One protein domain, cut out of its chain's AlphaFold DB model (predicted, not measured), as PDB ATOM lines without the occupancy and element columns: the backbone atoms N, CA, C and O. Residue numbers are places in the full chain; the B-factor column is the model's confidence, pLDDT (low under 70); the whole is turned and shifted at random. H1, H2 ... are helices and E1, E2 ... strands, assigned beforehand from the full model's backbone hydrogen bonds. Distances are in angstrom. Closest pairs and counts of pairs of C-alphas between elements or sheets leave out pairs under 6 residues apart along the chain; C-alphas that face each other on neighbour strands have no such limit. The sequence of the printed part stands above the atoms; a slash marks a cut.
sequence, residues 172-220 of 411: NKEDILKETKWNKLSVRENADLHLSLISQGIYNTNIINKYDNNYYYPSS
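This is residues 172 to 220 of the 411 residues of the protein "Subtilisin-like protein" of Piromyces finnis (UniProt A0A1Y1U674). A small two-stranded antiparallel ribbon, E1 and E2, has the short helix H1 by the start of E1 and the short helix H2 by the start of E2, while a long loop reaches away, its residues 204 to 210 sticking out. The 49 printed residues run H1, E1, H2, E2, a mixed class with under half, 22, in named elements. The whole is only just compact, close to loose, with a radius of gyration of the C-alphas of 11.2 A, and spans 32 by 21 by 13 A.

E1, residues 185 to 188, and E2, residues 215 to 218, each measure 10.2 A. H1, residues 173 to 180, measures 10.5 A from C-alpha 173 at (195.757, 324.366, 205.192). H2, residues 193 to 198, measures 8.7 A. E2 ends at C-alpha 218, (200.114, 315.792, 211.511).

E1 and E2 are antiparallel at 149 degrees; N 186 and O 217 are within hydrogen-bond range at 2.9 A. The closest C-alphas of H2 and E2, Ser 196 and Tyr 215, are 4.7 A apart; those of H1 and E1, Leu 177 and Leu 185, 6.7 A. H1 and E2 are near each other, with 8 pairs of C-alphas within 10 A; H1 and H2 are apart. In H1 and H2 every O i to N i+4 pair is within hydrogen-bond range.

The farthest C-alphas, Asn 206 and Ser 220, are 34.3 A apart. The printed part has no cut; the H2 to E2 link is long, and no printed residue is under 70 in pLDDT.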
ATOM      1  N   ASN A 172     196.787 328.902 205.455       89.94
ATOM      2  CA  ASN A 172     196.331 328.061 204.356       89.94
ATOM      3  C   ASN A 172     196.664 326.588 204.634       89.94
ATOM      4  O   ASN A 172     197.809 326.151 204.550       89.94
ATOM      5  N   LYS A 173     195.629 325.803 204.935       92.31
ATOM      6  CA  LYS A 173     195.757 324.366 205.192       92.31
ATOM      7  C   LYS A 173     196.293 323.577 203.990       92.31
ATOM      8  O   LYS A 173     196.999 322.593 204.197       92.31
ATOM      9  N   GLU A 174     195.942 323.959 202.764       93.88
ATOM     10  CA  GLU A 174     196.378 323.252 201.552       93.88
ATOM     11  C   GLU A 174     197.880 323.430 201.322       93.88
ATOM     12  O   GLU A 174     198.567 322.450 201.033       93.88
ATOM     13  N   ASP A 175     198.398 324.641 201.542       92.94
ATOM     14  CA  ASP A 175     199.832 324.932 201.436       92.94
ATOM     15  C   ASP A 175     200.631 324.137 202.475       92.94
ATOM     16  O   ASP A 175     201.587 323.449 202.113       92.94
ATOM     17  N   ILE A 176     200.176 324.123 203.735       93.56
ATOM     18  CA  ILE A 176     200.821 323.350 204.810       93.56
ATOM     19  C   ILE A 176     200.862 321.860 204.453       93.56
ATOM     20  O   ILE A 176     201.904 321.217 204.574       93.56
ATOM     21  N   LEU A 177     199.751 321.282 203.987       95.56
ATOM     22  CA  LEU A 177     199.708 319.865 203.607       95.56
ATOM     23  C   LEU A 177     200.597 319.564 202.393       95.56
ATOM     24  O   LEU A 177     201.246 318.516 202.337       95.56
ATOM     25  N   LYS A 178     200.663 320.489 201.432       96.44
ATOM     26  CA  LYS A 178     201.514 320.365 200.248       96.44
ATOM     27  C   LYS A 178     203.000 320.404 200.602       96.44
ATOM     28  O   LYS A 178     203.761 319.648 199.991       96.44
ATOM     29  N   GLU A 179     203.409 321.254 201.539       94.00
ATOM     30  CA  GLU A 179     204.793 321.374 202.008       94.00
ATOM     31  C   GLU A 179     205.198 320.167 202.863       94.00
ATOM     32  O   GLU A 179     206.147 319.459 202.532       94.00
ATOM     33  N   THR A 180     204.420 319.879 203.905       94.00
ATOM     34  CA  THR A 180     204.735 318.852 204.914       94.00
ATOM     35  C   THR A 180     204.536 317.415 204.436       94.00
ATOM     36  O   THR A 180     205.048 316.482 205.052       94.00
ATOM     37  N   LYS A 181     203.756 317.215 203.365       96.81
ATOM     38  CA  LYS A 181     203.302 315.896 202.885       96.81
ATOM     39  C   LYS A 181     202.480 315.113 203.911       96.81
ATOM     40  O   LYS A 181     202.328 313.898 203.782       96.81
ATOM     41  N   TRP A 182     201.929 315.775 204.927       96.38
ATOM     42  CA  TRP A 182     201.054 315.113 205.885       96.38
ATOM     43  C   TRP A 182     199.728 314.713 205.238       96.38
ATOM     44  O   TRP A 182     199.156 315.440 204.432       96.38
ATOM     45  N   ASN A 183     199.185 313.569 205.656       95.56
ATOM     46  CA  ASN A 183     197.867 313.124 205.192       95.56
ATOM     47  C   ASN A 183     196.738 314.024 205.717       95.56
ATOM     48  O   ASN A 183     195.712 314.202 205.064       95.56
ATOM     49  N   LYS A 184     196.900 314.563 206.932       97.69
ATOM     50  CA  LYS A 184     195.906 315.409 207.595       97.69
ATOM     51  C   LYS A 184     196.592 316.370 208.563       97.69
ATOM     52  O   LYS A 184     197.471 315.954 209.314       97.69
ATOM     53  N   LEU A 185     196.153 317.627 208.544       96.44
ATOM     54  CA  LEU A 185     196.599 318.685 209.450       96.44
ATOM     55  C   LEU A 185     195.687 318.773 210.677       96.44
ATOM     56  O   LEU A 185     194.462 318.871 210.526       96.44
ATOM     57  N   SER A 186     196.305 318.825 211.853       96.88
ATOM     58  CA  SER A 186     195.716 319.324 213.092       96.88
ATOM     59  C   SER A 186     196.402 320.627 213.506       96.88
ATOM     60  O   SER A 186     197.556 320.869 213.152       96.88
ATOM     61  N   VAL A 187     195.677 321.468 214.242       95.88
ATOM     62  CA  VAL A 187     196.174 322.760 214.727       95.88
ATOM     63  C   VAL A 187     195.848 322.879 216.207       95.88
ATOM     64  O   VAL A 187     194.710 322.637 216.607       95.88
ATOM     65  N   ARG A 188     196.848 323.224 217.018       95.62
ATOM     66  CA  ARG A 188     196.666 323.640 218.412       95.62
ATOM     67  C   ARG A 188     196.846 325.153 218.433       95.62
ATOM     68  O   ARG A 188     197.952 325.650 218.235       95.62
ATOM     69  N   GLU A 189     195.737 325.867 218.578       93.62
ATOM     70  CA  GLU A 189     195.733 327.330 218.598       93.62
ATOM     71  C   GLU A 189     196.298 327.857 219.918       93.62
ATOM     72  O   GLU A 189     196.023 327.285 220.973       93.62
ATOM     73  N   ASN A 190     197.044 328.965 219.864       91.81
ATOM     74  CA  ASN A 190     197.673 329.588 221.039       91.81
ATOM     75  C   ASN A 190     198.489 328.583 221.877       91.81
ATOM     76  O   ASN A 190     198.339 328.503 223.097       91.81
ATOM     77  N   ALA A 191     199.303 327.779 221.194       94.44
ATOM     78  CA  ALA A 191     200.183 326.802 221.807       94.44
ATOM     79  C   ALA A 191     201.331 327.481 222.569       94.44
ATOM     80  O   ALA A 191     201.626 328.663 222.370       94.44
ATOM     81  N   ASP A 192     202.000 326.711 223.426       93.00
ATOM     82  CA  ASP A 192     203.204 327.183 224.098       93.00
ATOM     83  C   ASP A 192     204.296 327.539 223.090       93.00
ATOM     84  O   ASP A 192     204.366 327.000 221.979       93.00
ATOM     85  N   LEU A 193     205.183 328.438 223.513       90.75
ATOM     86  CA  LEU A 193     206.187 329.031 222.642       90.75
ATOM     87  C   LEU A 193     207.082 327.991 221.960       90.75
ATOM     88  O   LEU A 193     207.438 328.180 220.801       90.75
ATOM     89  N   HIS A 194     207.455 326.903 222.641       91.38
ATOM     90  CA  HIS A 194     208.301 325.872 222.031       91.38
ATOM     91  C   HIS A 194     207.596 325.183 220.862       91.38
ATOM     92  O   HIS A 194     208.230 324.914 219.847       91.38
ATOM     93  N   LEU A 195     206.282 324.969 220.962       95.38
ATOM     94  CA  LEU A 195     205.483 324.331 219.922       95.38
ATOM     95  C   LEU A 195     205.253 325.266 218.735       95.38
ATOM     96  O   LEU A 195     205.448 324.873 217.584       95.38
ATOM     97  N   SER A 196     204.871 326.517 218.993       93.00
ATOM     98  CA  SER A 196     204.697 327.487 217.911       93.00
ATOM     99  C   SER A 196     206.020 327.770 217.197       93.00
ATOM    100  O   SER A 196     206.037 327.941 215.979       93.00
ATOM    101  N   LEU A 197     207.144 327.769 217.922       91.06
ATOM    102  CA  LEU A 197     208.475 327.988 217.359       91.06
ATOM    103  C   LEU A 197     208.880 326.885 216.378       91.06
ATOM    104  O   LEU A 197     209.350 327.206 215.294       91.06
ATOM    105  N   ILE A 198     208.650 325.608 216.700       91.88
ATOM    106  CA  ILE A 198     208.970 324.493 215.784       91.88
ATOM    107  C   ILE A 198     208.000 324.377 214.597       91.88
ATOM    108  O   ILE A 198     208.214 323.564 213.703       91.88
ATOM    109  N   SER A 199     206.928 325.171 214.582       91.56
ATOM    110  CA  SER A 199     205.936 325.216 213.501       91.56
ATOM    111  C   SER A 199     206.188 326.305 212.462       91.56
ATOM    112  O   SER A 199     205.409 326.432 211.518       91.56
ATOM    113  N   GLN A 200     207.238 327.112 212.623       83.62
ATOM    114  CA  GLN A 200     207.517 328.225 211.723       83.62
ATOM    115  C   GLN A 200     209.016 328.488 211.576       83.62
ATOM    116  O   GLN A 200     209.830 328.102 212.411       83.62
ATOM    117  N   GLY A 201     209.382 329.173 210.493       77.81
ATOM    118  CA  GLY A 201     210.738 329.680 210.306       77.81
ATOM    119  C   GLY A 201     211.054 330.873 211.212       77.81
ATOM    120  O   GLY A 201     210.282 331.258 212.089       77.81
ATOM    121  N   ILE A 202     212.200 331.510 210.968       78.88
ATOM    122  CA  ILE A 202     212.618 332.703 211.712       78.88
ATOM    123  C   ILE A 202     211.554 333.797 211.575       78.88
ATOM    124  O   ILE A 202     211.308 334.317 210.485       78.88
ATOM    125  N   TYR A 203     210.950 334.173 212.703       81.06
ATOM    126  CA  TYR A 203     209.988 335.263 212.741       81.06
ATOM    127  C   TYR A 203     210.665 336.596 212.412       81.06
ATOM    128  O   TYR A 203     211.638 336.994 213.057       81.06
ATOM    129  N   ASN A 204     210.115 337.311 211.430       75.38
ATOM    130  CA  ASN A 204     210.593 338.621 211.016       75.38
ATOM    131  C   ASN A 204     209.424 339.604 210.911       75.38
ATOM    132  O   ASN A 204     208.603 339.513 209.996       75.38
ATOM    133  N   THR A 205     209.399 340.583 211.816       78.25
ATOM    134  CA  THR A 205     208.370 341.633 211.899       78.25
ATOM    135  C   THR A 205     208.238 342.459 210.621       78.25
ATOM    136  O   THR A 205     207.169 343.002 210.358       78.25
ATOM    137  N   ASN A 206     209.309 342.557 209.825       78.50
ATOM    138  CA  ASN A 206     209.317 343.309 208.568       78.50
ATOM    139  C   ASN A 206     208.634 342.544 207.425       78.50
ATOM    140  O   ASN A 206     208.268 343.155 206.425       78.50
ATOM    141  N   ILE A 207     208.481 341.222 207.562       76.62
ATOM    142  CA  ILE A 207     207.803 340.357 206.587       76.62
ATOM    143  C   ILE A 207     206.368 340.094 207.049       76.62
ATOM    144  O   ILE A 207     205.426 340.265 206.280       76.62
ATOM    145  N   ILE A 208     206.200 339.707 208.317       74.25
ATOM    146  CA  ILE A 208     204.905 339.408 208.932       74.25
ATOM    147  C   ILE A 208     204.824 340.160 210.261       74.25
ATOM    148  O   ILE A 208     205.574 339.903 211.200       74.25
ATOM    149  N   ASN A 209     203.873 341.084 210.370       78.81
ATOM    150  CA  ASN A 209     203.723 341.964 211.534       78.81
ATOM    151  C   ASN A 209     203.136 341.278 212.787       78.81
ATOM    152  O   ASN A 209     202.935 341.936 213.805       78.81
ATOM    153  N   LYS A 210     202.854 339.973 212.722       83.44
ATOM    154  CA  LYS A 210     202.252 339.192 213.802       83.44
ATOM    155  C   LYS A 210     202.904 337.816 213.891       83.44
ATOM    156  O   LYS A 210     202.986 337.112 212.891       83.44
ATOM    157  N   TYR A 211     203.346 337.446 215.089       85.38
ATOM    158  CA  TYR A 211     203.844 336.102 215.367       85.38
ATOM    159  C   TYR A 211     202.687 335.092 215.366       85.38
ATOM    160  O   TYR A 211     201.610 335.372 215.906       85.38
ATOM    161  N   ASP A 212     202.903 333.936 214.745       88.81
ATOM    162  CA  ASP A 212     201.939 332.841 214.719       88.81
ATOM    163  C   ASP A 212     202.094 331.995 215.992       88.81
ATOM    164  O   ASP A 212     203.118 331.350 216.180       88.81
ATOM    165  N   ASN A 213     201.096 332.003 216.880       91.44
ATOM    166  CA  ASN A 213     201.128 331.212 218.118       91.44
ATOM    167  C   ASN A 213     200.560 329.793 217.939       91.44
ATOM    168  O   ASN A 213     200.293 329.114 218.927       91.44
ATOM    169  N   ASN A 214     200.293 329.343 216.715       94.12
ATOM    170  CA  ASN A 214     199.731 328.018 216.486       94.12
ATOM    171  C   ASN A 214     200.825 326.956 216.377       94.12
ATOM    172  O   ASN A 214     201.894 327.190 215.817       94.12
ATOM    173  N   TYR A 215     200.507 325.756 216.855       96.69
ATOM    174  CA  TYR A 215     201.270 324.546 216.572       96.69
ATOM    175  C   TYR A 215     200.565 323.743 215.477       96.69
ATOM    176  O   TYR A 215     199.422 323.306 215.654       96.69
ATOM    177  N   TYR A 216     201.242 323.566 214.344       96.81
ATOM    178  CA  TYR A 216     200.769 322.801 213.193       96.81
ATOM    179  C   TYR A 216     201.431 321.426 213.206       96.81
ATOM    180  O   TYR A 216     202.654 321.319 213.219       96.81
ATOM    181  N   TYR A 217     200.632 320.361 213.195       97.25
ATOM    182  CA  TYR A 217     201.151 318.999 213.341       97.25
ATOM    183  C   TYR A 217     200.313 317.985 212.555       97.25
ATOM    184  O   TYR A 217     199.128 318.232 212.275       97.25
ATOM    185  N   PRO A 218     200.888 316.827 212.172       97.56
ATOM    186  CA  PRO A 218     200.114 315.792 211.511       97.56
ATOM    187  C   PRO A 218     199.061 315.275 212.488       97.56
ATOM    188  O   PRO A 218     199.367 314.985 213.641       97.56
ATOM    189  N   SER A 219     197.824 315.071 212.034       97.44
ATOM    190  CA  SER A 219     196.750 314.584 212.913       97.44
ATOM    191  C   SER A 219     196.995 313.190 213.502       97.44
ATOM    192  O   SER A 219     196.229 312.770 214.363       97.44
ATOM    193  N   SER A 220     198.012 312.455 213.034       96.94
ATOM    194  CA  SER A 220     198.460 311.225 213.689       96.94
ATOM    195  C   SER A 220     199.107 311.493 215.047       96.94
ATOM    196  O   SER A 220     199.056 310.609 215.890       96.94
TER     197      SER A 220